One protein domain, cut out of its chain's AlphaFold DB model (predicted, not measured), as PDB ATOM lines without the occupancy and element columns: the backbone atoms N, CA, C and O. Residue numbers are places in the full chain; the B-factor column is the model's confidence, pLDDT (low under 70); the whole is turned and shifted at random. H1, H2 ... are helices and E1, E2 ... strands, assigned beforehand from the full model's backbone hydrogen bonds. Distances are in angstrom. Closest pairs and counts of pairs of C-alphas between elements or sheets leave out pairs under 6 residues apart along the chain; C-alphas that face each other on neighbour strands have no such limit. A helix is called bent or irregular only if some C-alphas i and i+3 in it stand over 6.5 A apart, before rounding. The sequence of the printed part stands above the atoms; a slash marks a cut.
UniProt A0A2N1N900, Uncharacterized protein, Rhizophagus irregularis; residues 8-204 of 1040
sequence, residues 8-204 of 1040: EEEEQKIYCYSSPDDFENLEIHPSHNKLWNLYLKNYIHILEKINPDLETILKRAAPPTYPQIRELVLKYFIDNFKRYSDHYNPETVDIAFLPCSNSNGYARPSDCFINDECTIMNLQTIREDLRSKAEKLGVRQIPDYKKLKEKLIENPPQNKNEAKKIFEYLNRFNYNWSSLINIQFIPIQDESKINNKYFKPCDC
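What this domain is: This is residues 8 to 204 of the 1040 residues of an uncharacterized protein of Rhizophagus irregularis (UniProt A0A2N1N900). A long, loose row of small parts is laid out nearly in chain order: H1 to H6 fill one end, with H3 beside the helical hairpin H4 and H5; the unnamed stretch of residues 85 to 115 and H8 make much of the middle. Towards the other end H7 meets H9 and H10, with H11 near H9, and the small two-strand hairpin E1 and E2 comes last. The printed part has 197 residues, with eleven named helices, H1 to H11, followed along the chain by two named strands, E1 and E2, which form an antiparallel sheet of order E1 - E2. The class is mostly helix, though the named elements hold 97 residues, under half of those printed. The whole is loose, with a radius of gyration of the C-alphas of 22.7 A, and its outline is only just a rod, spanning 76 by 37 by 25 A.

How they stand to each other: H1, residues 8 to 13, touches no helix. H2, residues 20 to 24, is close to but not clearly touching H3, residues 33 to 50; their closest C-alphas, of Pro 20 and Ile 50, are 5.7 A apart. H3 has a kink of 59 degrees near residue 44. With residues 40 to 47 alone it touches H5, residues 67 to 79, the same way at a shallow tilt of 25 degrees; the closest C-alphas, of Ile 44 and Tyr 76, are 6.7 A apart. H4, residues 54 to 61, touches H5 at a steep tilt of 38 degrees, opposite ways, as a helical hairpin; the closest C-alphas, of Ala 61 and Arg 70, are 4.2 A apart. H6, residues 81 to 84, is close to but not clearly touching H4, with C-alphas of Leu 54 and Tyr 84 at 6.4 A. H8, residues 128 to 133, is close to but not clearly touching H5, with C-alphas of Ile 78 and Lys 133 at 7.7 A. H7, residues 116 to 121, touches H10, residues 160 to 170, opposite ways at a steep tilt of 55 degrees; the closest C-alphas, of Ile 120 and Ile 166, are 6.3 A apart. H7 and H9, residues 145 to 154, only just touch, with 3 pairs of C-alphas within 8 A, the closest those of Met 121 and Lys 151 at 6.8 A. H11, residues 177 to 180, is close to but not clearly touching H9, with C-alphas of Lys 149 and Leu 180 at 7.9 A. E1, residues 186 to 188, and E2, residues 197 to 199, form a hairpin, with N 186 and O 199 at 3.2 A and N 199 and O 186 at 3.0 A, within hydrogen-bond range. The closest C-alphas of H10 and E1, of Lys 160 and Pro 187, are 6.6 A apart. Every O i to N i+4 pair is within hydrogen-bond range in H1, H4, H5, H9 and H10; H3 has 12 of 14, H2 has 0 of 1, H7 and H8 each 0 of 2, while O i to N i+3 pairs within range number 1 of 2 in H2, 3 of 3 in H7 and 2 of 3 in H8.

Where its parts are: H1 begins at C-alpha 8, (5.906, -15.971, 32.526). From first to last C-alpha, H3 measures 23.8 A, H5 18.3 A, H10 15.0 A and H9 14.3 A. H3 is irregular, with C-alphas 41 and 44 7.6 A apart, and H8 only just so, with C-alphas 129 and 132 7.0 A apart. E2 ends at C-alpha 199, (31.502, -37.796, -30.417).

The domain as a whole: The two C-alphas farthest apart, of Glu 8 and Asp 203, are 76.7 A apart. The printed part has no cut. The links H6 to H7, 31 residues, and H8 to H9, 11 residues, are long. The mean pLDDT of the printed part is 82.1, and residues 8 to 27 and 189 to 196 are under 70.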
ATOM      1  N   GLU A   8       5.199 -15.081  31.592       43.25
ATOM      2  CA  GLU A   8       5.906 -15.971  32.526       43.25
ATOM      3  C   GLU A   8       5.401 -17.429  32.452       43.25
ATOM      4  O   GLU A   8       6.190 -18.357  32.617       43.25
ATOM      5  N   GLU A   9       4.123 -17.666  32.126       44.66
ATOM      6  CA  GLU A   9       3.584 -19.026  31.932       44.66
ATOM      7  C   GLU A   9       4.082 -19.680  30.633       44.66
ATOM      8  O   GLU A   9       4.320 -20.886  30.603       44.66
ATOM      9  N   GLU A  10       4.275 -18.920  29.552       47.38
ATOM     10  CA  GLU A  10       4.880 -19.438  28.317       47.38
ATOM     11  C   GLU A  10       6.384 -19.699  28.481       47.38
ATOM     12  O   GLU A  10       6.883 -20.709  27.977       47.38
ATOM     13  N   GLU A  11       7.098 -18.869  29.253       45.34
ATOM     14  CA  GLU A  11       8.490 -19.151  29.633       45.34
ATOM     15  C   GLU A  11       8.588 -20.415  30.519       45.34
ATOM     16  O   GLU A  11       9.535 -21.185  30.356       45.34
ATOM     17  N   GLN A  12       7.588 -20.712  31.364       46.31
ATOM     18  CA  GLN A  12       7.496 -21.984  32.101       46.31
ATOM     19  C   GLN A  12       7.093 -23.184  31.224       46.31
ATOM     20  O   GLN A  12       7.643 -24.272  31.408       46.31
ATOM     21  N   LYS A  13       6.196 -23.022  30.240       50.03
ATOM     22  CA  LYS A  13       5.770 -24.125  29.348       50.03
ATOM     23  C   LYS A  13       6.937 -24.764  28.598       50.03
ATOM     24  O   LYS A  13       6.963 -25.985  28.488       50.03
ATOM     25  N   ILE A  14       7.944 -23.984  28.188       50.06
ATOM     26  CA  ILE A  14       9.167 -24.499  27.536       50.06
ATOM     27  C   ILE A  14       9.906 -25.540  28.407       50.06
ATOM     28  O   ILE A  14      10.527 -26.453  27.866       50.06
ATOM     29  N   TYR A  15       9.794 -25.478  29.738       47.38
ATOM     30  CA  TYR A  15      10.411 -26.454  30.648       47.38
ATOM     31  C   TYR A  15       9.540 -27.693  30.933       47.38
ATOM     32  O   TYR A  15      10.066 -28.708  31.404       47.38
ATOM     33  N   CYS A  16       8.240 -27.659  30.621       47.50
ATOM     34  CA  CYS A  16       7.260 -28.675  31.031       47.50
ATOM     35  C   CYS A  16       6.976 -29.786  30.000       47.50
ATOM     36  O   CYS A  16       6.181 -30.683  30.284       47.50
ATOM     37  N   TYR A  17       7.658 -29.807  28.852       50.41
ATOM     38  CA  TYR A  17       7.543 -30.919  27.898       50.41
ATOM     39  C   TYR A  17       8.134 -32.208  28.471       50.41
ATOM     40  O   TYR A  17       9.282 -32.222  28.927       50.41
ATOM     41  N   SER A  18       7.315 -33.260  28.508       46.59
ATOM     42  CA  SER A  18       7.591 -34.509  29.237       46.59
ATOM     43  C   SER A  18       7.321 -35.774  28.405       46.59
ATOM     44  O   SER A  18       7.488 -36.877  28.918       46.59
ATOM     45  N   SER A  19       6.941 -35.614  27.132       52.16
ATOM     46  CA  SER A  19       6.774 -36.681  26.137       52.16
ATOM     47  C   SER A  19       7.538 -36.333  24.847       52.16
ATOM     48  O   SER A  19       7.594 -35.149  24.493       52.16
ATOM     49  N   PRO A  20       8.100 -37.316  24.114       48.34
ATOM     50  CA  PRO A  20       8.618 -37.105  22.761       48.34
ATOM     51  C   PRO A  20       7.565 -36.569  21.776       48.34
ATOM     52  O   PRO A  20       7.892 -35.714  20.954       48.34
ATOM     53  N   ASP A  21       6.304 -36.997  21.900       49.50
ATOM     54  CA  ASP A  21       5.221 -36.654  20.960       49.50
ATOM     55  C   ASP A  21       4.847 -35.156  20.995       49.50
ATOM     56  O   ASP A  21       4.449 -34.562  19.987       49.50
ATOM     57  N   ASP A  22       5.027 -34.499  22.148       55.31
ATOM     58  CA  ASP A  22       4.798 -33.055  22.281       55.31
ATOM     59  C   ASP A  22       5.863 -32.232  21.533       55.31
ATOM     60  O   ASP A  22       5.614 -31.092  21.134       55.31
ATOM     61  N   PHE A  23       7.063 -32.792  21.332       54.03
ATOM     62  CA  PHE A  23       8.182 -32.082  20.713       54.03
ATOM     63  C   PHE A  23       8.010 -31.910  19.206       54.03
ATOM     64  O   PHE A  23       8.398 -30.871  18.666       54.03
ATOM     65  N   GLU A  24       7.424 -32.895  18.517       51.09
ATOM     66  CA  GLU A  24       7.114 -32.797  17.082       51.09
ATOM     67  C   GLU A  24       6.239 -31.578  16.772       51.09
ATOM     68  O   GLU A  24       6.473 -30.889  15.782       51.09
ATOM     69  N   ASN A  25       5.324 -31.237  17.682       53.16
ATOM     70  CA  ASN A  25       4.396 -30.117  17.540       53.16
ATOM     71  C   ASN A  25       4.963 -28.763  18.018       53.16
ATOM     72  O   ASN A  25       4.310 -27.729  17.862       53.16
ATOM     73  N   LEU A  26       6.175 -28.730  18.587       61.84
ATOM     74  CA  LEU A  26       6.754 -27.527  19.188       61.84
ATOM     75  C   LEU A  26       7.594 -26.694  18.204       61.84
ATOM     76  O   LEU A  26       8.804 -26.531  18.384       61.84
ATOM     77  N   GLU A  27       6.956 -26.126  17.177       61.19
ATOM     78  CA  GLU A  27       7.581 -25.148  16.274       61.19
ATOM     79  C   GLU A  27       7.141 -23.708  16.585       61.19
ATOM     80  O   GLU A  27       6.056 -23.260  16.216       61.19
ATOM     81  N   ILE A  28       8.019 -22.936  17.234       70.06
ATOM     82  CA  ILE A  28       7.822 -21.490  17.390       70.06
ATOM     83  C   ILE A  28       8.190 -20.808  16.070       70.06
ATOM     84  O   ILE A  28       9.312 -20.941  15.592       70.06
ATOM     85  N   HIS A  29       7.267 -20.054  15.475       70.25
ATOM     86  CA  HIS A  29       7.537 -19.358  14.217       70.25
ATOM     87  C   HIS A  29       8.494 -18.157  14.431       70.25
ATOM     88  O   HIS A  29       8.280 -17.378  15.372       70.25
ATOM     89  N   PRO A  30       9.496 -17.916  13.552       71.31
ATOM     90  CA  PRO A  30      10.485 -16.840  13.718       71.31
ATOM     91  C   PRO A  30       9.925 -15.415  13.833       71.31
ATOM     92  O   PRO A  30      10.635 -14.511  14.260       71.31
ATOM     93  N   SER A  31       8.652 -15.189  13.487       71.12
ATOM     94  CA  SER A  31       7.971 -13.901  13.697       71.12
ATOM     95  C   SER A  31       7.873 -13.489  15.172       71.12
ATOM     96  O   SER A  31       7.772 -12.298  15.466       71.12
ATOM     97  N   HIS A  32       7.929 -14.436  16.114       75.62
ATOM     98  CA  HIS A  32       7.871 -14.162  17.553       75.62
ATOM     99  C   HIS A  32       9.271 -13.958  18.153       75.62
ATOM    100  O   HIS A  32       9.687 -14.697  19.041       75.62
ATOM    101  N   ASN A  33       9.993 -12.930  17.687       72.69
ATOM    102  CA  ASN A  33      11.411 -12.651  17.990       72.69
ATOM    103  C   ASN A  33      11.883 -12.959  19.432       72.69
ATOM    104  O   ASN A  33      12.940 -13.566  19.598       72.69
ATOM    105  N   LYS A  34      11.145 -12.559  20.485       75.75
ATOM    106  CA  LYS A  34      11.556 -12.820  21.886       75.75
ATOM    107  C   LYS A  34      11.515 -14.318  22.222       75.75
ATOM    108  O   LYS A  34      12.497 -14.847  22.738       75.75
ATOM    109  N   LEU A  35      10.408 -14.988  21.896       72.56
ATOM    110  CA  LEU A  35      10.216 -16.424  22.130       72.56
ATOM    111  C   LEU A  35      11.133 -17.261  21.233       72.56
ATOM    112  O   LEU A  35      11.755 -18.197  21.716       72.56
ATOM    113  N   TRP A  36      11.294 -16.879  19.963       78.00
ATOM    114  CA  TRP A  36      12.203 -17.531  19.015       78.00
ATOM    115  C   TRP A  36      13.661 -17.512  19.497       78.00
ATOM    116  O   TRP A  36      14.330 -18.542  19.496       78.00
ATOM    117  N   ASN A  37      14.147 -16.368  19.992       79.56
ATOM    118  CA  ASN A  37      15.502 -16.266  20.541       79.56
ATOM    119  C   ASN A  37      15.681 -17.089  21.829       79.56
ATOM    120  O   ASN A  37      16.734 -17.696  22.021       79.56
ATOM    121  N   LEU A  38      14.667 -17.135  22.703       77.56
ATOM    122  CA  LEU A  38      14.697 -17.956  23.920       77.56
ATOM    123  C   LEU A  38      14.687 -19.459  23.588       77.56
ATOM    124  O   LEU A  38      15.464 -20.228  24.151       77.56
ATOM    125  N   TYR A  39      13.857 -19.853  22.624       80.06
ATOM    126  CA  TYR A  39      13.749 -21.209  22.092       80.06
ATOM    127  C   TYR A  39      15.062 -21.679  21.468       80.06
ATOM    128  O   TYR A  39      15.576 -22.712  21.881       80.06
ATOM    129  N   LEU A  40      15.671 -20.892  20.569       82.50
ATOM    130  CA  LEU A  40      16.986 -21.211  19.996       82.50
ATOM    131  C   LEU A  40      18.080 -21.324  21.069       82.50
ATOM    132  O   LEU A  40      18.911 -22.227  20.997       82.50
ATOM    133  N   LYS A  41      18.072 -20.447  22.084       84.31
ATOM    134  CA  LYS A  41      19.043 -20.488  23.191       84.31
ATOM    135  C   LYS A  41      18.934 -21.778  24.013       84.31
ATOM    136  O   LYS A  41      19.959 -22.330  24.404       84.31
ATOM    137  N   ASN A  42      17.715 -22.255  24.255       82.12
ATOM    138  CA  ASN A  42      17.453 -23.441  25.074       82.12
ATOM    139  C   ASN A  42      17.349 -24.740  24.250       82.12
ATOM    140  O   ASN A  42      17.250 -25.817  24.831       82.12
ATOM    141  N   TYR A  43      17.400 -24.667  22.915       84.31
ATOM    142  CA  TYR A  43      17.078 -25.785  22.021       84.31
ATOM    143  C   TYR A  43      17.922 -27.044  22.259       84.31
ATOM    144  O   TYR A  43      17.403 -28.154  22.221       84.31
ATOM    145  N   ILE A  44      19.212 -26.883  22.568       84.12
ATOM    146  CA  ILE A  44      20.100 -28.012  22.886       84.12
ATOM    147  C   ILE A  44      19.656 -28.716  24.178       84.12
ATOM    148  O   ILE A  44      19.537 -29.936  24.176       84.12
ATOM    149  N   HIS A  45      19.307 -27.978  25.235       81.25
ATOM    150  CA  HIS A  45      18.775 -28.566  26.474       81.25
ATOM    151  C   HIS A  45      17.411 -29.244  26.273       81.25
ATOM    152  O   HIS A  45      17.097 -30.234  26.934       81.25
ATOM    153  N   ILE A  46      16.604 -28.746  25.333       80.50
ATOM    154  CA  ILE A  46      15.343 -29.381  24.937       80.50
ATOM    155  C   ILE A  46      15.629 -30.738  24.258       80.50
ATOM    156  O   ILE A  46      15.035 -31.743  24.647       80.50
ATOM    157  N   LEU A  47      16.600 -30.808  23.333       83.50
ATOM    158  CA  LEU A  47      17.057 -32.072  22.724       83.50
ATOM    159  C   LEU A  47      17.643 -33.050  23.761       83.50
ATOM    160  O   LEU A  47      17.360 -34.243  23.696       83.50
ATOM    161  N   GLU A  48      18.416 -32.561  24.737       83.31
ATOM    162  CA  GLU A  48      18.944 -33.371  25.849       83.31
ATOM    163  C   GLU A  48      17.824 -34.005  26.689       83.31
ATOM    164  O   GLU A  48      17.921 -35.180  27.039       83.31
ATOM    165  N   LYS A  49      16.747 -33.260  26.976       80.69
ATOM    166  CA  LYS A  49      15.615 -33.737  27.789       80.69
ATOM    167  C   LYS A  49      14.715 -34.726  27.039       80.69
ATOM    168  O   LYS A  49      14.278 -35.714  27.620       80.69
ATOM    169  N   ILE A  50      14.422 -34.451  25.768       79.50
ATOM    170  CA  ILE A  50      13.519 -35.267  24.930       79.50
ATOM    171  C   ILE A  50      14.217 -36.504  24.371       79.50
ATOM    172  O   ILE A  50      13.558 -37.487  24.041       79.50
ATOM    173  N   ASN A  51      15.553 -36.494  24.335       79.88
ATOM    174  CA  ASN A  51      16.367 -37.663  24.035       79.88
ATOM    175  C   ASN A  51      15.997 -38.312  22.671       79.88
ATOM    176  O   ASN A  51      15.855 -39.534  22.603       79.88
ATOM    177  N   PRO A  52      15.866 -37.538  21.570       84.69
ATOM    178  CA  PRO A  52      15.278 -38.003  20.309       84.69
ATOM    179  C   PRO A  52      16.096 -39.104  19.624       84.69
ATOM    180  O   PRO A  52      17.318 -39.204  19.811       84.69
ATOM    181  N   ASP A  53      15.411 -39.901  18.804       88.50
ATOM    182  CA  ASP A  53      16.016 -40.925  17.953       88.50
ATOM    183  C   ASP A  53      16.813 -40.338  16.772       88.50
ATOM    184  O   ASP A  53      16.887 -39.122  16.555       88.50
ATOM    185  N   LEU A  54      17.469 -41.228  16.022       88.69
ATOM    186  CA  LEU A  54      18.312 -40.849  14.894       88.69
ATOM    187  C   LEU A  54      17.508 -40.227  13.742       88.69
ATOM    188  O   LEU A  54      17.960 -39.253  13.142       88.69
ATOM    189  N   GLU A  55      16.338 -40.775  13.417       88.94
ATOM    190  CA  GLU A  55      15.549 -40.327  12.266       88.94
ATOM    191  C   GLU A  55      15.010 -38.907  12.490       88.94
ATOM    192  O   GLU A  55      15.115 -38.053  11.607       88.94
ATOM    193  N   THR A  56      14.532 -38.623  13.701       87.94
ATOM    194  CA  THR A  56      14.071 -37.302  14.147       87.94
ATOM    195  C   THR A  56      15.191 -36.263  14.078       87.94
ATOM    196  O   THR A  56      14.991 -35.158  13.564       87.94
ATOM    197  N   ILE A  57      16.393 -36.618  14.549       90.88
ATOM    198  CA  ILE A  57      17.579 -35.753  14.478       90.88
ATOM    199  C   ILE A  57      17.972 -35.461  13.025       90.88
ATOM    200  O   ILE A  57      18.169 -34.299  12.671       90.88
ATOM    201  N   LEU A  58      18.041 -36.477  12.160       91.56
ATOM    202  CA  LEU A  58      18.419 -36.279  10.758       91.56
ATOM    203  C   LEU A  58      17.369 -35.465   9.985       91.56
ATOM    204  O   LEU A  58      17.747 -34.577   9.220       91.56
ATOM    205  N   LYS A  59      16.068 -35.693  10.222       90.31
ATOM    206  CA  LYS A  59      14.982 -34.886   9.634       90.31
ATOM    207  C   LYS A  59      15.082 -33.415  10.043       90.31
ATOM    208  O   LYS A  59      15.049 -32.553   9.172       90.31
ATOM    209  N   ARG A  60      15.270 -33.111  11.336       88.75
ATOM    210  CA  ARG A  60      15.392 -31.718  11.823       88.75
ATOM    211  C   ARG A  60      16.716 -31.036  11.460       88.75
ATOM    212  O   ARG A  60      16.788 -29.809  11.502       88.75
ATOM    213  N   ALA A  61      17.752 -31.792  11.097       90.50
ATOM    214  CA  ALA A  61      18.983 -31.253  10.515       90.50
ATOM    215  C   ALA A  61      18.840 -30.902   9.017       90.50
ATOM    216  O   ALA A  61      19.698 -30.210   8.468       90.50
ATOM    217  N   ALA A  62      17.765 -31.337   8.353       91.06
ATOM    218  CA  ALA A  62      17.521 -31.133   6.927       91.06
ATOM    219  C   ALA A  62      16.451 -30.050   6.646       91.06
ATOM    220  O   ALA A  62      15.676 -29.671   7.525       91.06
ATOM    221  N   PRO A  63      16.384 -29.505   5.416       88.44
ATOM    222  CA  PRO A  63      15.245 -28.697   4.976       88.44
ATOM    223  C   PRO A  63      13.926 -29.502   5.014       88.44
ATOM    224  O   PRO A  63      13.951 -30.697   4.722       88.44
ATOM    225  N   PRO A  64      12.766 -28.875   5.304       85.00
ATOM    226  CA  PRO A  64      12.525 -27.430   5.343       85.00
ATOM    227  C   PRO A  64      12.778 -26.740   6.697       85.00
ATOM    228  O   PRO A  64      12.619 -25.522   6.763       85.00
ATOM    229  N   THR A  65      13.191 -27.457   7.750       87.12
ATOM    230  CA  THR A  65      13.415 -26.903   9.103       87.12
ATOM    231  C   THR A  65      14.319 -25.661   9.083       87.12
ATOM    232  O   THR A  65      15.256 -25.585   8.287       87.12
ATOM    233  N   TYR A  66      14.056 -24.664   9.936       86.25
ATOM    234  CA  TYR A  66      14.746 -23.363   9.901       86.25
ATOM    235  C   TYR A  66      16.279 -23.474  10.029       86.25
ATOM    236  O   TYR A  66      16.755 -24.256  10.854       86.25
ATOM    237  N   PRO A  67      17.074 -22.659   9.300       87.75
ATOM    238  CA  PRO A  67      18.536 -22.774   9.286       87.75
ATOM    239  C   PRO A  67      19.186 -22.766  10.675       87.75
ATOM    240  O   PRO A  67      20.033 -23.604  10.953       87.75
ATOM    241  N   GLN A  68      18.753 -21.877  11.575       87.62
ATOM    242  CA  GLN A  68      19.297 -21.791  12.936       87.62
ATOM    243  C   GLN A  68      19.062 -23.074  13.746       87.62
ATOM    244  O   GLN A  68      19.915 -23.454  14.542       87.62
ATOM    245  N   ILE A  69      17.929 -23.753  13.530       88.06
ATOM    246  CA  ILE A  69      17.635 -25.045  14.159       88.06
ATOM    247  C   ILE A  69      18.525 -26.128  13.549       88.06
ATOM    248  O   ILE A  69      19.159 -26.862  14.300       88.06
ATOM    249  N   ARG A  70      18.632 -26.197  12.213       91.31
ATOM    250  CA  ARG A  70      19.451 -27.212  11.525       91.31
ATOM    251  C   ARG A  70      20.899 -27.206  12.015       91.31
ATOM    252  O   ARG A  70      21.433 -28.270  12.311       91.31
ATOM    253  N   GLU A  71      21.503 -26.029  12.201       90.12
ATOM    254  CA  GLU A  71      22.871 -25.936  12.730       90.12
ATOM    255  C   GLU A  71      22.983 -26.385  14.200       90.12
ATOM    256  O   GLU A  71      23.966 -27.031  14.566       90.12
ATOM    257  N   LEU A  72      21.985 -26.094  15.045       90.62
ATOM    258  CA  LEU A  72      21.958 -26.553  16.443       90.62
ATOM    259  C   LEU A  72      21.751 -28.073  16.546       90.62
ATOM    260  O   LEU A  72      22.416 -28.721  17.354       90.62
ATOM    261  N   VAL A  73      20.883 -28.649  15.707       91.94
ATOM    262  CA  VAL A  73      20.637 -30.099  15.625       91.94
ATOM    263  C   VAL A  73      21.865 -30.830  15.085       91.94
ATOM    264  O   VAL A  73      22.294 -31.818  15.676       91.94
ATOM    265  N   LEU A  74      22.477 -30.326  14.009       92.62
ATOM    266  CA  LEU A  74      23.693 -30.898  13.432       92.62
ATOM    267  C   LEU A  74      24.860 -30.851  14.426       92.62
ATOM    268  O   LEU A  74      25.585 -31.835  14.571       92.62
ATOM    269  N   LYS A  75      25.006 -29.746  15.168       91.81
ATOM    270  CA  LYS A  75      25.968 -29.654  16.270       91.81
ATOM    271  C   LYS A  75      25.676 -30.695  17.355       91.81
ATOM    272  O   LYS A  75      26.571 -31.458  17.704       91.81
ATOM    273  N   TYR A  76      24.435 -30.770  17.845       91.75
ATOM    274  CA  TYR A  76      24.029 -31.743  18.866       91.75
ATOM    275  C   TYR A  76      24.315 -33.191  18.432       91.75
ATOM    276  O   TYR A  76      24.852 -33.966  19.223       91.75
ATOM    277  N   PHE A  77      24.028 -33.534  17.173       92.94
ATOM    278  CA  PHE A  77      24.325 -34.840  16.579       92.94
ATOM    279  C   PHE A  77      25.829 -35.153  16.554       92.94
ATOM    280  O   PHE A  77      26.236 -36.248  16.936       92.94
ATOM    281  N   ILE A  78      26.668 -34.195  16.147       91.81
ATOM    282  CA  ILE A  78      28.131 -34.360  16.085       91.81
ATOM    283  C   ILE A  78      28.750 -34.483  17.487       91.81
ATOM    284  O   ILE A  78      29.643 -35.316  17.692       91.81
ATOM    285  N   ASP A  79      28.278 -33.676  18.440       91.25
ATOM    286  CA  ASP A  79      28.764 -33.662  19.822       91.25
ATOM    287  C   ASP A  79      28.349 -34.951  20.565       91.25
ATOM    288  O   ASP A  79      29.171 -35.560  21.254       91.25
ATOM    289  N   ASN A  80      27.128 -35.450  20.330       91.12
ATOM    290  CA  ASN A  80      26.587 -36.675  20.937       91.12
ATOM    291  C   ASN A  80      26.734 -37.935  20.060       91.12
ATOM    292  O   ASN A  80      26.115 -38.960  20.340       91.12
ATOM    293  N   PHE A  81      27.574 -37.902  19.019       91.25
ATOM    294  CA  PHE A  81      27.644 -38.945  17.982       91.25
ATOM    295  C   PHE A  81      27.806 -40.381  18.518       91.25
ATOM    296  O   PHE A  81      27.245 -41.309  17.947       91.25
ATOM    297  N   LYS A  82      28.507 -40.573  19.650       89.62
ATOM    298  CA  LYS A  82      28.672 -41.886  20.315       89.62
ATOM    299  C   LYS A  82      27.354 -42.580  20.685       89.62
ATOM    300  O   LYS A  82      27.345 -43.784  20.871       89.62
ATOM    301  N   ARG A  83      26.269 -41.822  20.859       88.62
ATOM    302  CA  ARG A  83      24.933 -42.356  21.152       88.62
ATOM    303  C   ARG A  83      24.246 -42.896  19.895       88.62
ATOM    304  O   ARG A  83      23.430 -43.807  19.971       88.62
ATOM    305  N   TYR A  84      24.557 -42.297  18.751       90.25
ATOM    306  CA  TYR A  84      23.912 -42.567  17.473       90.25
ATOM    307  C   TYR A  84      24.713 -43.530  16.590       90.25
ATOM    308  O   TYR A  84      24.131 -44.134  15.694       90.25
ATOM    309  N   SER A  85      26.015 -43.708  16.851       88.38
ATOM    310  CA  SER A  85      26.940 -44.512  16.038       88.38
ATOM    311  C   SER A  85      26.451 -45.928  15.750       88.38
ATOM    312  O   SER A  85      26.602 -46.399  14.630       88.38
ATOM    313  N   ASP A  86      25.817 -46.576  16.725       88.00
ATOM    314  CA  ASP A  86      25.413 -47.985  16.627       88.00
ATOM    315  C   ASP A  86      24.227 -48.189  15.664       88.00
ATOM    316  O   ASP A  86      23.993 -49.292  15.180       88.00
ATOM    317  N   HIS A  87      23.499 -47.107  15.361       87.44
ATOM    318  CA  HIS A  87      22.336 -47.084  14.468       87.44
ATOM    319  C   HIS A  87      22.572 -46.227  13.208       87.44
ATOM    320  O   HIS A  87      21.758 -46.237  12.286       87.44
ATOM    321  N   TYR A  88      23.674 -45.472  13.149       92.44
ATOM    322  CA  TYR A  88      23.991 -44.562  12.052       92.44
ATOM    323  C   TYR A  88      24.858 -45.244  10.991       92.44
ATOM    324  O   TYR A  88      26.083 -45.281  11.092       92.44
ATOM    325  N   ASN A  89      24.214 -45.726   9.928       89.12
ATOM    326  CA  ASN A  89      24.899 -46.116   8.699       89.12
ATOM    327  C   ASN A  89      24.760 -44.999   7.640       89.12
ATOM    328  O   ASN A  89      23.668 -44.827   7.092       89.12
ATOM    329  N   PRO A  90      25.835 -44.255   7.309       87.31
ATOM    330  CA  PRO A  90      25.770 -43.147   6.355       87.31
ATOM    331  C   PRO A  90      25.425 -43.580   4.923       87.31
ATOM    332  O   PRO A  90      24.910 -42.764   4.160       87.31
ATOM    333  N   GLU A  91      25.660 -44.841   4.544       83.44
ATOM    334  CA  GLU A  91      25.353 -45.334   3.192       83.44
ATOM    335  C   GLU A  91      23.847 -45.521   2.956       83.44
ATOM    336  O   GLU A  91      23.397 -45.489   1.811       83.44
ATOM    337  N   THR A  92      23.061 -45.666   4.028       86.44
ATOM    338  CA  THR A  92      21.597 -45.820   3.979       86.44
ATOM    339  C   THR A  92      20.830 -44.527   4.284       86.44
ATOM    340  O   THR A  92      19.601 -44.540   4.311       86.44
ATOM    341  N   VAL A  93      21.514 -43.399   4.519       90.69
ATOM    342  CA  VAL A  93      20.858 -42.112   4.808       90.69
ATOM    343  C   VAL A  93      20.367 -41.448   3.518       90.69
ATOM    344  O   VAL A  93      21.135 -40.845   2.770       90.69
ATOM    345  N   ASP A  94      19.052 -41.496   3.298       88.88
ATOM    346  CA  ASP A  94      18.375 -40.836   2.169       88.88
ATOM    347  C   ASP A  94      18.085 -39.333   2.428       88.88
ATOM    348  O   ASP A  94      17.706 -38.578   1.528       88.88
ATOM    349  N   ILE A  95      18.303 -38.865   3.662       91.62
ATOM    350  CA  ILE A  95      18.041 -37.485   4.090       91.62
ATOM    351  C   ILE A  95      19.226 -36.577   3.727       91.62
ATOM    352  O   ILE A  95      20.368 -36.818   4.122       91.62
ATOM    353  N   ALA A  96      18.953 -35.488   3.007       92.50
ATOM    354  CA  ALA A  96      19.948 -34.474   2.668       92.50
ATOM    355  C   ALA A  96      20.116 -33.462   3.820       92.50
ATOM    356  O   ALA A  96      19.477 -32.411   3.828       92.50
ATOM    357  N   PHE A  97      20.956 -33.800   4.803       93.38
ATOM    358  CA  PHE A  97      21.172 -33.009   6.027       93.38
ATOM    359  C   PHE A  97      22.563 -32.353   6.132       93.38
ATOM    360  O   PHE A  97      22.810 -31.586   7.060       93.38
ATOM    361  N   LEU A  98      23.481 -32.612   5.192       93.00
ATOM    362  CA  LEU A  98      24.838 -32.055   5.229       93.00
ATOM    363  C   LEU A  98      24.933 -30.738   4.445       93.00
ATOM    364  O   LEU A  98      24.704 -30.758   3.234       93.00
ATOM    365  N   PRO A  99      25.298 -29.601   5.068       91.69
ATOM    366  CA  PRO A  99      25.482 -28.345   4.350       91.69
ATOM    367  C   PRO A  99      26.741 -28.393   3.471       91.69
ATOM    368  O   PRO A  99      27.779 -28.940   3.861       91.69
ATOM    369  N   CYS A 100      26.651 -27.796   2.284       90.75
ATOM    370  CA  CYS A 100      27.718 -27.810   1.280       90.75
ATOM    371  C   CYS A 100      28.465 -26.461   1.205       90.75
ATOM    372  O   CYS A 100      27.913 -25.417   1.543       90.75
ATOM    373  N   SER A 101      29.727 -26.470   0.759       86.88
ATOM    374  CA  SER A 101      30.528 -25.258   0.502       86.88
ATOM    375  C   SER A 101      30.218 -24.627  -0.857       86.88
ATOM    376  O   SER A 101      30.242 -23.408  -0.999       86.88
ATOM    377  N   ASN A 102      29.971 -25.448  -1.881       80.56
ATOM    378  CA  ASN A 102      29.833 -25.005  -3.272       80.56
ATOM    379  C   ASN A 102      28.381 -24.765  -3.721       80.56
ATOM    380  O   ASN A 102      28.150 -24.351  -4.857       80.56
ATOM    381  N   SER A 103      27.403 -24.992  -2.844       75.25
ATOM    382  CA  SER A 103      26.023 -24.545  -3.027       75.25
ATOM    383  C   SER A 103      25.390 -24.216  -1.676       75.25
ATOM    384  O   SER A 103      25.756 -24.796  -0.659       75.25
ATOM    385  N   ASN A 104      24.367 -23.357  -1.669       71.44
ATOM    386  CA  ASN A 104      23.536 -23.105  -0.480       71.44
ATOM    387  C   ASN A 104      22.575 -24.279  -0.162       71.44
ATOM    388  O   ASN A 104      21.591 -24.100   0.557       71.44
ATOM    389  N   GLY A 105      22.801 -25.450  -0.764       84.50
ATOM    390  CA  GLY A 105      22.000 -26.653  -0.602       84.50
ATOM    391  C   GLY A 105      22.539 -27.593   0.475       84.50
ATOM    392  O   GLY A 105      23.609 -27.391   1.053       84.50
ATOM    393  N   TYR A 106      21.771 -28.653   0.708       90.44
ATOM    394  CA  TYR A 106      22.151 -29.762   1.573       90.44
ATOM    395  C   TYR A 106      22.284 -31.038   0.732       90.44
ATOM    396  O   TYR A 106      21.564 -31.212  -0.252       90.44
ATOM    397  N   ALA A 107      23.198 -31.924   1.120       91.12
ATOM    398  CA  ALA A 107      23.472 -33.193   0.454       91.12
ATOM    399  C   ALA A 107      23.328 -34.381   1.419       91.12
ATOM    400  O   ALA A 107      23.334 -34.230   2.644       91.12
ATOM    401  N   ARG A 108      23.199 -35.580   0.846       92.62
ATOM    402  CA  ARG A 108      23.314 -36.860   1.559       92.62
ATOM    403  C   ARG A 108      24.797 -37.173   1.808       92.62
ATOM    404  O   ARG A 108      25.624 -36.726   1.009       92.62
ATOM    405  N   PRO A 109      25.159 -37.978   2.825       91.44
ATOM    406  CA  PRO A 109      26.539 -38.438   3.034       91.44
ATOM    407  C   PRO A 109      27.208 -39.023   1.782       91.44
ATOM    408  O   PRO A 109      28.363 -38.721   1.495       91.44
ATOM    409  N   SER A 110      26.456 -39.794   0.995       88.44
ATOM    410  CA  SER A 110      26.899 -40.437  -0.248       88.44
ATOM    411  C   SER A 110      27.025 -39.497  -1.460       88.44
ATOM    412  O   SER A 110      27.680 -39.853  -2.440       88.44
ATOM    413  N   ASP A 111      26.432 -38.300  -1.397       88.69
ATOM    414  CA  ASP A 111      26.427 -37.297  -2.473       88.69
ATOM    415  C   ASP A 111      27.376 -36.113  -2.212       88.69
ATOM    416  O   ASP A 111      27.486 -35.208  -3.045       88.69
ATOM    417  N   CYS A 112      28.050 -36.115  -1.060       91.00
ATOM    418  CA  CYS A 112      28.918 -35.051  -0.577       91.00
ATOM    419  C   CYS A 112      30.378 -35.529  -0.505       91.00
ATOM    420  O   CYS A 112      30.642 -36.679  -0.149       91.00
ATOM    421  N   PHE A 113      31.335 -34.646  -0.809       92.56
ATOM    422  CA  PHE A 113      32.765 -34.984  -0.853       92.56
ATOM    423  C   PHE A 113      33.648 -33.996  -0.085       92.56
ATOM    424  O   PHE A 113      33.305 -32.827   0.079       92.56
ATOM    425  N   ILE A 114      34.812 -34.455   0.378       90.81
ATOM    426  CA  ILE A 114      35.779 -33.604   1.096       90.81
ATOM    427  C   ILE A 114      36.678 -32.825   0.118       90.81
ATOM    428  O   ILE A 114      37.002 -31.669   0.383       90.81
ATOM    429  N   ASN A 115      37.078 -33.429  -1.008       89.12
ATOM    430  CA  ASN A 115      37.976 -32.793  -1.975       89.12
ATOM    431  C   ASN A 115      37.252 -31.734  -2.833       89.12
ATOM    432  O   ASN A 115      36.363 -32.069  -3.621       89.12
ATOM    433  N   ASP A 116      37.698 -30.478  -2.757       88.44
ATOM    434  CA  ASP A 116      37.174 -29.358  -3.552       88.44
ATOM    435  C   ASP A 116      37.314 -29.539  -5.070       88.44
ATOM    436  O   ASP A 116      36.523 -28.979  -5.829       88.44
ATOM    437  N   GLU A 117      38.246 -30.365  -5.550       87.94
ATOM    438  CA  GLU A 117      38.353 -30.672  -6.982       87.94
ATOM    439  C   GLU A 117      37.123 -31.418  -7.530       87.94
ATOM    440  O   GLU A 117      36.868 -31.367  -8.732       87.94
ATOM    441  N   CYS A 118      36.287 -32.024  -6.675       87.94
ATOM    442  CA  CYS A 118      35.014 -32.628  -7.093       87.94
ATOM    443  C   CYS A 118      34.055 -31.603  -7.732       87.94
ATOM    444  O   CYS A 118      33.211 -31.968  -8.558       87.94
ATOM    445  N   THR A 119      34.226 -30.310  -7.430       88.00
ATOM    446  CA  THR A 119      33.491 -29.209  -8.075       88.00
ATOM    447  C   THR A 119      33.729 -29.127  -9.589       88.00
ATOM    448  O   THR A 119      32.850 -28.649 -10.303       88.00
ATOM    449  N   ILE A 120      34.844 -29.667 -10.111       88.88
ATOM    450  CA  ILE A 120      35.131 -29.762 -11.558       88.88
ATOM    451  C   ILE A 120      34.046 -30.564 -12.296       88.88
ATOM    452  O   ILE A 120      33.786 -30.305 -13.468       88.88
ATOM    453  N   MET A 121      33.386 -31.503 -11.609       86.50
ATOM    454  CA  MET A 121      32.258 -32.287 -12.129       86.50
ATOM    455  C   MET A 121      30.909 -31.901 -11.503       86.50
ATOM    456  O   MET A 121      29.965 -32.690 -11.518       86.50
ATOM    457  N   ASN A 122      30.813 -30.686 -10.949       85.88
ATOM    458  CA  ASN A 122      29.608 -30.147 -10.315       85.88
ATOM    459  C   ASN A 122      29.036 -31.052  -9.195       85.88
ATOM    460  O   ASN A 122      27.823 -31.143  -8.995       85.88
ATOM    461  N   LEU A 123      29.917 -31.759  -8.480       89.50
ATOM    462  CA  LEU A 123      29.572 -32.542  -7.291       89.50
ATOM    463  C   LEU A 123      29.610 -31.656  -6.041       89.50
ATOM    464  O   LEU A 123      30.360 -30.682  -5.986       89.50
ATOM    465  N   GLN A 124      28.792 -31.984  -5.041       90.31
ATOM    466  CA  GLN A 124      28.695 -31.205  -3.806       90.31
ATOM    467  C   GLN A 124      29.874 -31.495  -2.871       90.31
ATOM    468  O   GLN A 124      30.267 -32.651  -2.706       90.31
ATOM    469  N   THR A 125      30.424 -30.458  -2.245       92.00
ATOM    470  CA  THR A 125      31.540 -30.574  -1.299       92.00
ATOM    471  C   THR A 125      31.134 -30.092   0.086       92.00
ATOM    472  O   THR A 125      30.393 -29.119   0.210       92.00
ATOM    473  N   ILE A 126      31.577 -30.785   1.138       92.69
ATOM    474  CA  ILE A 126      31.146 -30.509   2.516       92.69
ATOM    475  C   ILE A 126      31.620 -29.126   2.978       92.69
ATOM    476  O   ILE A 126      32.743 -28.704   2.658       92.69
ATOM    477  N   ARG A 127      30.771 -28.438   3.759       92.06
ATOM    478  CA  ARG A 127      31.110 -27.147   4.364       92.06
ATOM    479  C   ARG A 127      32.416 -27.226   5.163       92.06
ATOM    480  O   ARG A 127      32.702 -28.223   5.829       92.06
ATOM    481  N   GLU A 128      33.232 -26.184   5.044       90.50
ATOM    482  CA  GLU A 128      34.638 -26.180   5.466       90.50
ATOM    483  C   GLU A 128      34.852 -26.481   6.962       90.50
ATOM    484  O   GLU A 128      35.718 -27.285   7.311       90.50
ATOM    485  N   ASP A 129      34.004 -25.932   7.834       89.00
ATOM    486  CA  ASP A 129      33.983 -26.176   9.284       89.00
ATOM    487  C   ASP A 129      33.772 -27.659   9.646       89.00
ATOM    488  O   ASP A 129      34.347 -28.168  10.616       89.00
ATOM    489  N   LEU A 130      32.994 -28.381   8.837       89.69
ATOM    490  CA  LEU A 130      32.635 -29.779   9.068       89.69
ATOM    491  C   LEU A 130      33.669 -30.779   8.533       89.69
ATOM    492  O   LEU A 130      33.592 -31.961   8.873       89.69
ATOM    493  N   ARG A 131      34.675 -30.346   7.758       89.69
ATOM    494  CA  ARG A 131      35.709 -31.238   7.182       89.69
ATOM    495  C   ARG A 131      36.440 -32.059   8.240       89.69
ATOM    496  O   ARG A 131      36.681 -33.244   8.042       89.69
ATOM    497  N   SER A 132      36.697 -31.464   9.407       88.94
ATOM    498  CA  SER A 132      37.310 -32.143  10.564       88.94
ATOM    499  C   SER A 132      36.451 -33.262  11.181       88.94
ATOM    500  O   SER A 132      36.935 -34.019  12.022       88.94
ATOM    501  N   LYS A 133      35.170 -33.357  10.799       90.31
ATOM    502  CA  LYS A 133      34.190 -34.358  11.253       90.31
ATOM    503  C   LYS A 133      33.674 -35.236  10.109       90.31
ATOM    504  O   LYS A 133      32.856 -36.115  10.364       90.31
ATOM    505  N   ALA A 134      34.146 -35.029   8.879       87.94
ATOM    506  CA  ALA A 134      33.615 -35.661   7.673       87.94
ATOM    507  C   ALA A 134      33.626 -37.201   7.727       87.94
ATOM    508  O   ALA A 134      32.664 -37.827   7.294       87.94
ATOM    509  N   GLU A 135      34.646 -37.800   8.351       85.62
ATOM    510  CA  GLU A 135      34.729 -39.248   8.599       85.62
ATOM    511  C   GLU A 135      33.565 -39.764   9.466       85.62
ATOM    512  O   GLU A 135      32.922 -40.747   9.107       85.62
ATOM    513  N   LYS A 136      33.211 -39.057  10.552       87.62
ATOM    514  CA  LYS A 136      32.038 -39.396  11.383       87.62
ATOM    515  C   LYS A 136      30.725 -39.263  10.614       87.62
ATOM    516  O   LYS A 136      29.787 -40.005  10.862       87.62
ATOM    517  N   LEU A 137      30.660 -38.299   9.700       90.62
ATOM    518  CA  LEU A 137      29.490 -38.016   8.867       90.62
ATOM    519  C   LEU A 137      29.415 -38.927   7.625       90.62
ATOM    520  O   LEU A 137      28.533 -38.735   6.793       90.62
ATOM    521  N   GLY A 138      30.343 -39.883   7.467       87.44
ATOM    522  CA  GLY A 138      30.392 -40.813   6.335       87.44
ATOM    523  C   GLY A 138      30.694 -40.175   4.976       87.44
ATOM    524  O   GLY A 138      30.438 -40.787   3.940       87.44
ATOM    525  N   VAL A 139      31.219 -38.950   4.967       92.31
ATOM    526  CA  VAL A 139      31.492 -38.179   3.750       92.31
ATOM    527  C   VAL A 139      32.808 -38.647   3.139       92.31
ATOM    528  O   VAL A 139      33.858 -38.630   3.784       92.31
ATOM    529  N   ARG A 140      32.764 -39.073   1.875       89.44
ATOM    530  CA  ARG A 140      33.918 -39.674   1.192       89.44
ATOM    531  C   ARG A 140      34.916 -38.603   0.731       89.44
ATOM    532  O   ARG A 140      34.549 -37.484   0.375       89.44
ATOM    533  N   GLN A 141      36.205 -38.948   0.685       88.25
ATOM    534  CA  GLN A 141      37.244 -38.046   0.161       88.25
ATOM    535  C   GLN A 141      37.062 -37.749  -1.333       88.25
ATOM    536  O   GLN A 141      37.187 -36.602  -1.761       88.25
ATOM    537  N   ILE A 142      36.749 -38.789  -2.110       86.62
ATOM    538  CA  ILE A 142      36.590 -38.745  -3.564       86.62
ATOM    539  C   ILE A 142      35.345 -39.528  -4.010       86.62
ATOM    540  O   ILE A 142      34.898 -40.417  -3.278       86.62
ATOM    541  N   PRO A 143      34.790 -39.240  -5.202       87.50
ATOM    542  CA  PRO A 143      33.638 -39.954  -5.737       87.50
ATOM    543  C   PRO A 143      34.041 -41.309  -6.316       87.50
ATOM    544  O   PRO A 143      35.153 -41.478  -6.818       87.50
ATOM    545  N   ASP A 144      33.116 -42.266  -6.291       87.88
ATOM    546  CA  ASP A 144      33.317 -43.550  -6.957       87.88
ATOM    547  C   ASP A 144      33.100 -43.465  -8.479       87.88
ATOM    548  O   ASP A 144      32.546 -42.508  -9.030       87.88
ATOM    549  N   TYR A 145      33.542 -44.513  -9.175       87.69
ATOM    550  CA  TYR A 145      33.413 -44.643 -10.625       87.69
ATOM    551  C   TYR A 145      31.966 -44.508 -11.129       87.69
ATOM    552  O   TYR A 145      31.750 -43.933 -12.198       87.69
ATOM    553  N   LYS A 146      30.975 -45.016 -10.381       87.94
ATOM    554  CA  LYS A 146      29.563 -44.963 -10.782       87.94
ATOM    555  C   LYS A 146      29.092 -43.508 -10.798       87.94
ATOM    556  O   LYS A 146      28.583 -43.057 -11.824       87.94
ATOM    557  N   LYS A 147      29.374 -42.756  -9.730       88.44
ATOM    558  CA  LYS A 147      29.010 -41.338  -9.602       88.44
ATOM    559  C   LYS A 147      29.681 -40.454 -10.658       88.44
ATOM    560  O   LYS A 147      29.020 -39.603 -11.258       88.44
ATOM    561  N   LEU A 148      30.975 -40.666 -10.923       90.25
ATOM    562  CA  LEU A 148      31.709 -39.934 -11.968       90.25
ATOM    563  C   LEU A 148      31.143 -40.229 -13.365       90.25
ATOM    564  O   LEU A 148      30.939 -39.307 -14.156       90.25
ATOM    565  N   LYS A 149      30.851 -41.502 -13.663       89.25
ATOM    566  CA  LYS A 149      30.244 -41.913 -14.935       89.25
ATOM    567  C   LYS A 149      28.863 -41.286 -15.133       89.25
ATOM    568  O   LYS A 149      28.608 -40.748 -16.206       89.25
ATOM    569  N   GLU A 150      27.995 -41.341 -14.125       89.31
ATOM    570  CA  GLU A 150      26.658 -40.734 -14.170       89.31
ATOM    571  C   GLU A 150      26.751 -39.229 -14.459       89.31
ATOM    572  O   GLU A 150      26.151 -38.757 -15.425       89.31
ATOM    573  N   LYS A 151      27.591 -38.483 -13.726       88.94
ATOM    574  CA  LYS A 151      27.736 -37.035 -13.951       88.94
ATOM    575  C   LYS A 151      28.314 -36.665 -15.313       88.94
ATOM    576  O   LYS A 151      27.861 -35.678 -15.887       88.94
ATOM    577  N   LEU A 152      29.256 -37.444 -15.849       89.50
ATOM    578  CA  LEU A 152      29.810 -37.212 -17.190       89.50
ATOM    579  C   LEU A 152      28.772 -37.430 -18.307       89.50
ATOM    580  O   LEU A 152      28.870 -36.801 -19.359       89.50
ATOM    581  N   ILE A 153      27.792 -38.314 -18.083       87.12
ATOM    582  CA  ILE A 153      26.690 -38.584 -19.020       87.12
ATOM    583  C   ILE A 153      25.599 -37.514 -18.902       87.12
ATOM    584  O   ILE A 153      25.115 -37.030 -19.921       87.12
ATOM    585  N   GLU A 154      25.219 -37.130 -17.680       87.62
ATOM    586  CA  GLU A 154      24.220 -36.079 -17.440       87.62
ATOM    587  C   GLU A 154      24.695 -34.696 -17.910       87.62
ATOM    588  O   GLU A 154      23.907 -33.917 -18.442       87.62
ATOM    589  N   ASN A 155      25.973 -34.377 -17.685       86.19
ATOM    590  CA  ASN A 155      26.563 -33.061 -17.932       86.19
ATOM    591  C   ASN A 155      27.909 -33.215 -18.670       86.19
ATOM    592  O   ASN A 155      28.970 -33.036 -18.065       86.19
ATOM    593  N   PRO A 156      27.902 -33.565 -19.971       88.38
ATOM    594  CA  PRO A 156      29.128 -33.651 -20.757       88.38
ATOM    595  C   PRO A 156      29.789 -32.263 -20.898       88.38
ATOM    596  O   PRO A 156      29.088 -31.246 -20.909       88.38
ATOM    597  N   PRO A 157      31.129 -32.186 -21.032       89.56
ATOM    598  CA  PRO A 157      31.838 -30.912 -21.166       89.56
ATOM    599  C   PRO A 157      31.401 -30.137 -22.416       89.56
ATOM    600  O   PRO A 157      31.464 -30.657 -23.525       89.56
ATOM    601  N   GLN A 158      31.040 -28.863 -22.266       86.00
ATOM    602  CA  GLN A 158      30.439 -28.047 -23.327       86.00
ATOM    603  C   GLN A 158      31.460 -27.388 -24.263       86.00
ATOM    604  O   GLN A 158      31.081 -26.702 -25.207       86.00
ATOM    605  N   ASN A 159      32.764 -27.502 -24.007       84.25
ATOM    606  CA  ASN A 159      33.800 -26.913 -24.860       84.25
ATOM    607  C   ASN A 159      35.172 -27.556 -24.612       84.25
ATOM    608  O   ASN A 159      35.387 -28.243 -23.616       84.25
ATOM    609  N   LYS A 160      36.138 -27.272 -25.492       84.31
ATOM    610  CA  LYS A 160      37.509 -27.804 -25.420       84.31
ATOM    611  C   LYS A 160      38.238 -27.507 -24.098       84.31
ATOM    612  O   LYS A 160      39.016 -28.342 -23.644       84.31
ATOM    613  N   ASN A 161      38.017 -26.342 -23.485       84.94
ATOM    614  CA  ASN A 161      38.708 -25.954 -22.247       84.94
ATOM    615  C   ASN A 161      38.114 -26.656 -21.019       84.94
ATOM    616  O   ASN A 161      38.847 -27.054 -20.118       84.94
ATOM    617  N   GLU A 162      36.797 -26.831 -20.998       84.94
ATOM    618  CA  GLU A 162      36.083 -27.611 -19.988       84.94
ATOM    619  C   GLU A 162      36.392 -29.106 -20.119       84.94
ATOM    620  O   GLU A 162      36.783 -29.732 -19.139       84.94
ATOM    621  N   ALA A 163      36.354 -29.647 -21.341       88.38
ATOM    622  CA  ALA A 163      36.762 -31.017 -21.644       88.38
ATOM    623  C   ALA A 163      38.193 -31.291 -21.176       88.38
ATOM    624  O   ALA A 163      38.435 -32.295 -20.515       88.38
ATOM    625  N   LYS A 164      39.129 -30.365 -21.434       90.25
ATOM    626  CA  LYS A 164      40.495 -30.456 -20.910       90.25
ATOM    627  C   LYS A 164      40.500 -30.606 -19.381       90.25
ATOM    628  O   LYS A 164      41.081 -31.565 -18.889       90.25
ATOM    629  N   LYS A 165      39.831 -29.709 -18.644       90.00
ATOM    630  CA  LYS A 165      39.783 -29.752 -17.168       90.00
ATOM    631  C   LYS A 165      39.164 -31.048 -16.637       90.00
ATOM    632  O   LYS A 165      39.739 -31.668 -15.749       90.00
ATOM    633  N   ILE A 166      38.017 -31.461 -17.182       90.31
ATOM    634  CA  ILE A 166      37.312 -32.672 -16.744       90.31
ATOM    635  C   ILE A 166      38.147 -33.919 -17.053       90.31
ATOM    636  O   ILE A 166      38.300 -34.771 -16.184       90.31
ATOM    637  N   PHE A 167      38.749 -34.028 -18.240       91.38
ATOM    638  CA  PHE A 167      39.557 -35.199 -18.597       91.38
ATOM    639  C   PHE A 167      40.892 -35.244 -17.830       91.38
ATOM    640  O   PHE A 167      41.305 -36.322 -17.409       91.38
ATOM    641  N   GLU A 168      41.533 -34.099 -17.564       90.50
ATOM    642  CA  GLU A 168      42.720 -34.013 -16.694       90.50
ATOM    643  C   GLU A 168      42.407 -34.370 -15.230       90.50
ATOM    644  O   GLU A 168      43.261 -34.939 -14.551       90.50
ATOM    645  N   TYR A 169      41.198 -34.072 -14.745       89.44
ATOM    646  CA  TYR A 169      40.712 -34.507 -13.432       89.44
ATOM    647  C   TYR A 169      40.410 -36.015 -13.408       89.44
ATOM    648  O   TYR A 169      40.932 -36.732 -12.558       89.44
ATOM    649  N   LEU A 170      39.648 -36.526 -14.384       89.31
ATOM    650  CA  LEU A 170      39.299 -37.949 -14.489       89.31
ATOM    651  C   LEU A 170      40.528 -38.862 -14.636       89.31
ATOM    652  O   LEU A 170      40.549 -39.957 -14.079       89.31
ATOM    653  N   ASN A 171      41.581 -38.396 -15.315       88.00
ATOM    654  CA  ASN A 171      42.846 -39.121 -15.472       88.00
ATOM    655  C   ASN A 171      43.617 -39.330 -14.149       88.00
ATOM    656  O   ASN A 171      44.567 -40.106 -14.110       88.00
ATOM    657  N   ARG A 172      43.230 -38.659 -13.054       85.62
ATOM    658  CA  ARG A 172      43.821 -38.878 -11.720       85.62
ATOM    659  C   ARG A 172      43.300 -40.150 -11.045       85.62
ATOM    660  O   ARG A 172      43.914 -40.619 -10.091       85.62
ATOM    661  N   PHE A 173      42.193 -40.716 -11.531       85.69
ATOM    662  CA  PHE A 173      41.583 -41.923 -10.982       85.69
ATOM    663  C   PHE A 173      41.960 -43.156 -11.805       85.69
ATOM    664  O   PHE A 173      41.671 -43.236 -13.000       85.69
ATOM    665  N   ASN A 174      42.534 -44.162 -11.141       82.25
ATOM    666  CA  ASN A 174      42.900 -45.442 -11.749       82.25
ATOM    667  C   ASN A 174      41.681 -46.385 -11.892       82.25
ATOM    668  O   ASN A 174      41.670 -47.499 -11.369       82.25
ATOM    669  N   TYR A 175      40.614 -45.906 -12.539       88.00
ATOM    670  CA  TYR A 175      39.383 -46.662 -12.790       88.00
ATOM    671  C   TYR A 175      39.341 -47.243 -14.212       88.00
ATOM    672  O   TYR A 175      39.926 -46.706 -15.152       88.00
ATOM    673  N   ASN A 176      38.597 -48.339 -14.392       85.62
ATOM    674  CA  ASN A 176      38.388 -48.939 -15.708       85.62
ATOM    675  C   ASN A 176      37.303 -48.179 -16.494       85.62
ATOM    676  O   ASN A 176      36.112 -48.472 -16.398       85.62
ATOM    677  N   TRP A 177      37.735 -47.226 -17.318       86.12
ATOM    678  CA  TRP A 177      36.866 -46.373 -18.134       86.12
ATOM    679  C   TRP A 177      36.301 -47.033 -19.410       86.12
ATOM    680  O   TRP A 177      35.615 -46.365 -20.183       86.12
ATOM    681  N   SER A 178      36.528 -48.333 -19.648       85.12
ATOM    682  CA  SER A 178      36.120 -49.028 -20.890       85.12
ATOM    683  C   SER A 178      34.633 -48.890 -21.247       85.12
ATOM    684  O   SER A 178      34.287 -48.801 -22.424       85.12
ATOM    685  N   SER A 179      33.733 -48.785 -20.261       85.50
ATOM    686  CA  SER A 179      32.299 -48.615 -20.545       85.50
ATOM    687  C   SER A 179      31.926 -47.246 -21.141       85.50
ATOM    688  O   SER A 179      30.799 -47.078 -21.604       85.50
ATOM    689  N   LEU A 180      32.852 -46.277 -21.153       87.12
ATOM    690  CA  LEU A 180      32.671 -44.971 -21.794       87.12
ATOM    691  C   LEU A 180      32.967 -44.984 -23.302       87.12
ATOM    692  O   LEU A 180      32.582 -44.042 -23.987       87.12
ATOM    693  N   ILE A 181      33.621 -46.028 -23.834       87.75
ATOM    694  CA  ILE A 181      34.152 -46.061 -25.213       87.75
ATOM    695  C   ILE A 181      33.094 -45.702 -26.270       87.75
ATOM    696  O   ILE A 181      33.412 -45.014 -27.237       87.75
ATOM    697  N   ASN A 182      31.842 -46.122 -26.060       88.12
ATOM    698  CA  ASN A 182      30.728 -45.921 -26.992       88.12
ATOM    699  C   ASN A 182      29.787 -44.750 -26.634       88.12
ATOM    700  O   ASN A 182      28.769 -44.569 -27.303       88.12
ATOM    701  N   ILE A 183      30.097 -43.969 -25.593       89.81
ATOM    702  CA  ILE A 183      29.255 -42.870 -25.094       89.81
ATOM    703  C   ILE A 183      29.677 -41.551 -25.749       89.81
ATOM    704  O   ILE A 183      30.863 -41.251 -25.844       89.81
ATOM    705  N   GLN A 184      28.713 -40.740 -26.192       89.94
ATOM    706  CA  GLN A 184      28.976 -39.434 -26.804       89.94
ATOM    707  C   GLN A 184      29.131 -38.342 -25.737       89.94
ATOM    708  O   GLN A 184      28.140 -37.833 -25.227       89.94
ATOM    709  N   PHE A 185      30.372 -37.969 -25.419       90.38
ATOM    710  CA  PHE A 185      30.675 -36.885 -24.467       90.38
ATOM    711  C   PHE A 185      31.896 -36.034 -24.854       90.38
ATOM    712  O   PHE A 185      32.226 -35.090 -24.141       90.38
ATOM    713  N   ILE A 186      32.581 -36.328 -25.968       88.62
ATOM    714  CA  ILE A 186      33.722 -35.525 -26.436       88.62
ATOM    715  C   ILE A 186      33.193 -34.363 -27.294       88.62
ATOM    716  O   ILE A 186      32.686 -34.628 -28.387       88.62
ATOM    717  N   PRO A 187      33.300 -33.091 -26.857       87.44
ATOM    718  CA  PRO A 187      32.900 -31.948 -27.668       87.44
ATOM    719  C   PRO A 187      33.945 -31.681 -28.754       87.44
ATOM    720  O   PRO A 187      35.097 -31.353 -28.459       87.44
ATOM    721  N   ILE A 188      33.536 -31.762 -30.019       79.56
ATOM    722  CA  ILE A 188      34.345 -31.281 -31.143       79.56
ATOM    723  C   ILE A 188      33.642 -30.063 -31.740       79.56
ATOM    724  O   ILE A 188      32.477 -30.128 -32.142       79.56
ATOM    725  N   GLN A 189      34.360 -28.940 -31.762       67.81
ATOM    726  CA  GLN A 189      33.908 -27.698 -32.381       67.81
ATOM    727  C   GLN A 189      34.266 -27.706 -33.865       67.81
ATOM    728  O   GLN A 189      35.430 -27.848 -34.235       67.81
ATOM    729  N   ASP A 190      33.242 -27.553 -34.694       60.56
ATOM    730  CA  ASP A 190      33.352 -27.184 -36.100       60.56
ATOM    731  C   ASP A 190      33.467 -25.651 -36.132       60.56
ATOM    732  O   ASP A 190      32.579 -24.969 -35.621       60.56
ATOM    733  N   GLU A 191      34.556 -25.101 -36.685       55.09
ATOM    734  CA  GLU A 191      34.847 -23.651 -36.671       55.09
ATOM    735  C   GLU A 191      33.745 -22.806 -37.349       55.09
ATOM    736  O   GLU A 191      33.714 -21.583 -37.204       55.09
ATOM    737  N   SER A 192      32.811 -23.456 -38.053       50.31
ATOM    738  CA  SER A 192      31.663 -22.847 -38.724       50.31
ATOM    739  C   SER A 192      30.347 -22.814 -37.920       50.31
ATOM    740  O   SER A 192      29.379 -22.220 -38.401       50.31
ATOM    741  N   LYS A 193      30.244 -23.450 -36.735       49.62
ATOM    742  CA  LYS A 193      28.953 -23.646 -36.026       49.62
ATOM    743  C   LYS A 193      29.010 -23.405 -34.514       49.62
ATOM    744  O   LYS A 193      29.952 -23.782 -33.832       49.62
ATOM    745  N   ILE A 194      27.922 -22.834 -33.987       51.69
ATOM    746  CA  ILE A 194      27.776 -22.438 -32.572       51.69
ATOM    747  C   ILE A 194      27.482 -23.637 -31.643       51.69
ATOM    748  O   ILE A 194      27.844 -23.605 -30.470       51.69
ATOM    749  N   ASN A 195      26.867 -24.709 -32.154       57.72
ATOM    750  CA  ASN A 195      26.534 -25.893 -31.354       57.72
ATOM    751  C   ASN A 195      27.642 -26.949 -31.450       57.72
ATOM    752  O   ASN A 195      27.954 -27.424 -32.545       57.72
ATOM    753  N   ASN A 196      28.182 -27.375 -30.304       63.81
ATOM    754  CA  ASN A 196      29.118 -28.499 -30.246       63.81
ATOM    755  C   ASN A 196      28.425 -29.796 -30.677       63.81
ATOM    756  O   ASN A 196      27.300 -30.076 -30.253       63.81
ATOM    757  N   LYS A 197      29.122 -30.626 -31.455       79.94
ATOM    758  CA  LYS A 197      28.701 -32.005 -31.712       79.94
ATOM    759  C   LYS A 197      29.497 -32.936 -30.799       79.94
ATOM    760  O   LYS A 197      30.721 -32.829 -30.725       79.94
ATOM    761  N   TYR A 198      28.793 -33.830 -30.107       87.38
ATOM    762  CA  TYR A 198      29.399 -34.829 -29.230       87.38
ATOM    763  C   TYR A 198      29.759 -36.092 -30.009       87.38
ATOM    764  O   TYR A 198      28.954 -36.611 -30.783       87.38
ATOM    765  N   PHE A 199      30.971 -36.591 -29.785       88.12
ATOM    766  CA  PHE A 199      31.502 -37.796 -30.417       88.12
ATOM    767  C   PHE A 199      31.867 -38.849 -29.368       88.12
ATOM    768  O   PHE A 199      32.077 -38.530 -28.190       88.12
ATOM    769  N   LYS A 200      31.913 -40.113 -29.800       90.06
ATOM    770  CA  LYS A 200      32.360 -41.233 -28.967       90.06
ATOM    771  C   LYS A 200      33.891 -41.279 -28.931       90.06
ATOM    772  O   LYS A 200      34.507 -40.995 -29.960       90.06
ATOM    773  N   PRO A 201      34.517 -41.712 -27.824       89.62
ATOM    774  CA  PRO A 201      35.950 -41.993 -27.786       89.62
ATOM    775  C   PRO A 201      36.449 -42.908 -28.912       89.62
ATOM    776  O   PRO A 201      37.495 -42.620 -29.482       89.62
ATOM    777  N   CYS A 202      35.704 -43.960 -29.281       87.62
ATOM    778  CA  CYS A 202      36.081 -44.854 -30.387       87.62
ATOM    779  C   CYS A 202      36.049 -44.204 -31.783       87.62
ATOM    780  O   CYS A 202      36.738 -44.685 -32.678       87.62
ATOM    781  N   ASP A 203      35.304 -43.110 -31.959       87.56
ATOM    782  CA  ASP A 203      35.210 -42.367 -33.223       87.56
ATOM    783  C   ASP A 203      36.288 -41.258 -33.330       87.56
ATOM    784  O   ASP A 203      36.319 -40.509 -34.309       87.56
ATOM    785  N   CYS A 204      37.150 -41.102 -32.314       83.06
ATOM    786  CA  CYS A 204      38.094 -39.988 -32.182       83.06
ATOM    787  C   CYS A 204      39.561 -40.441 -32.240       83.06
ATOM    788  O   CYS A 204      39.959 -41.402 -31.586       83.06
TER     789      CYS A 204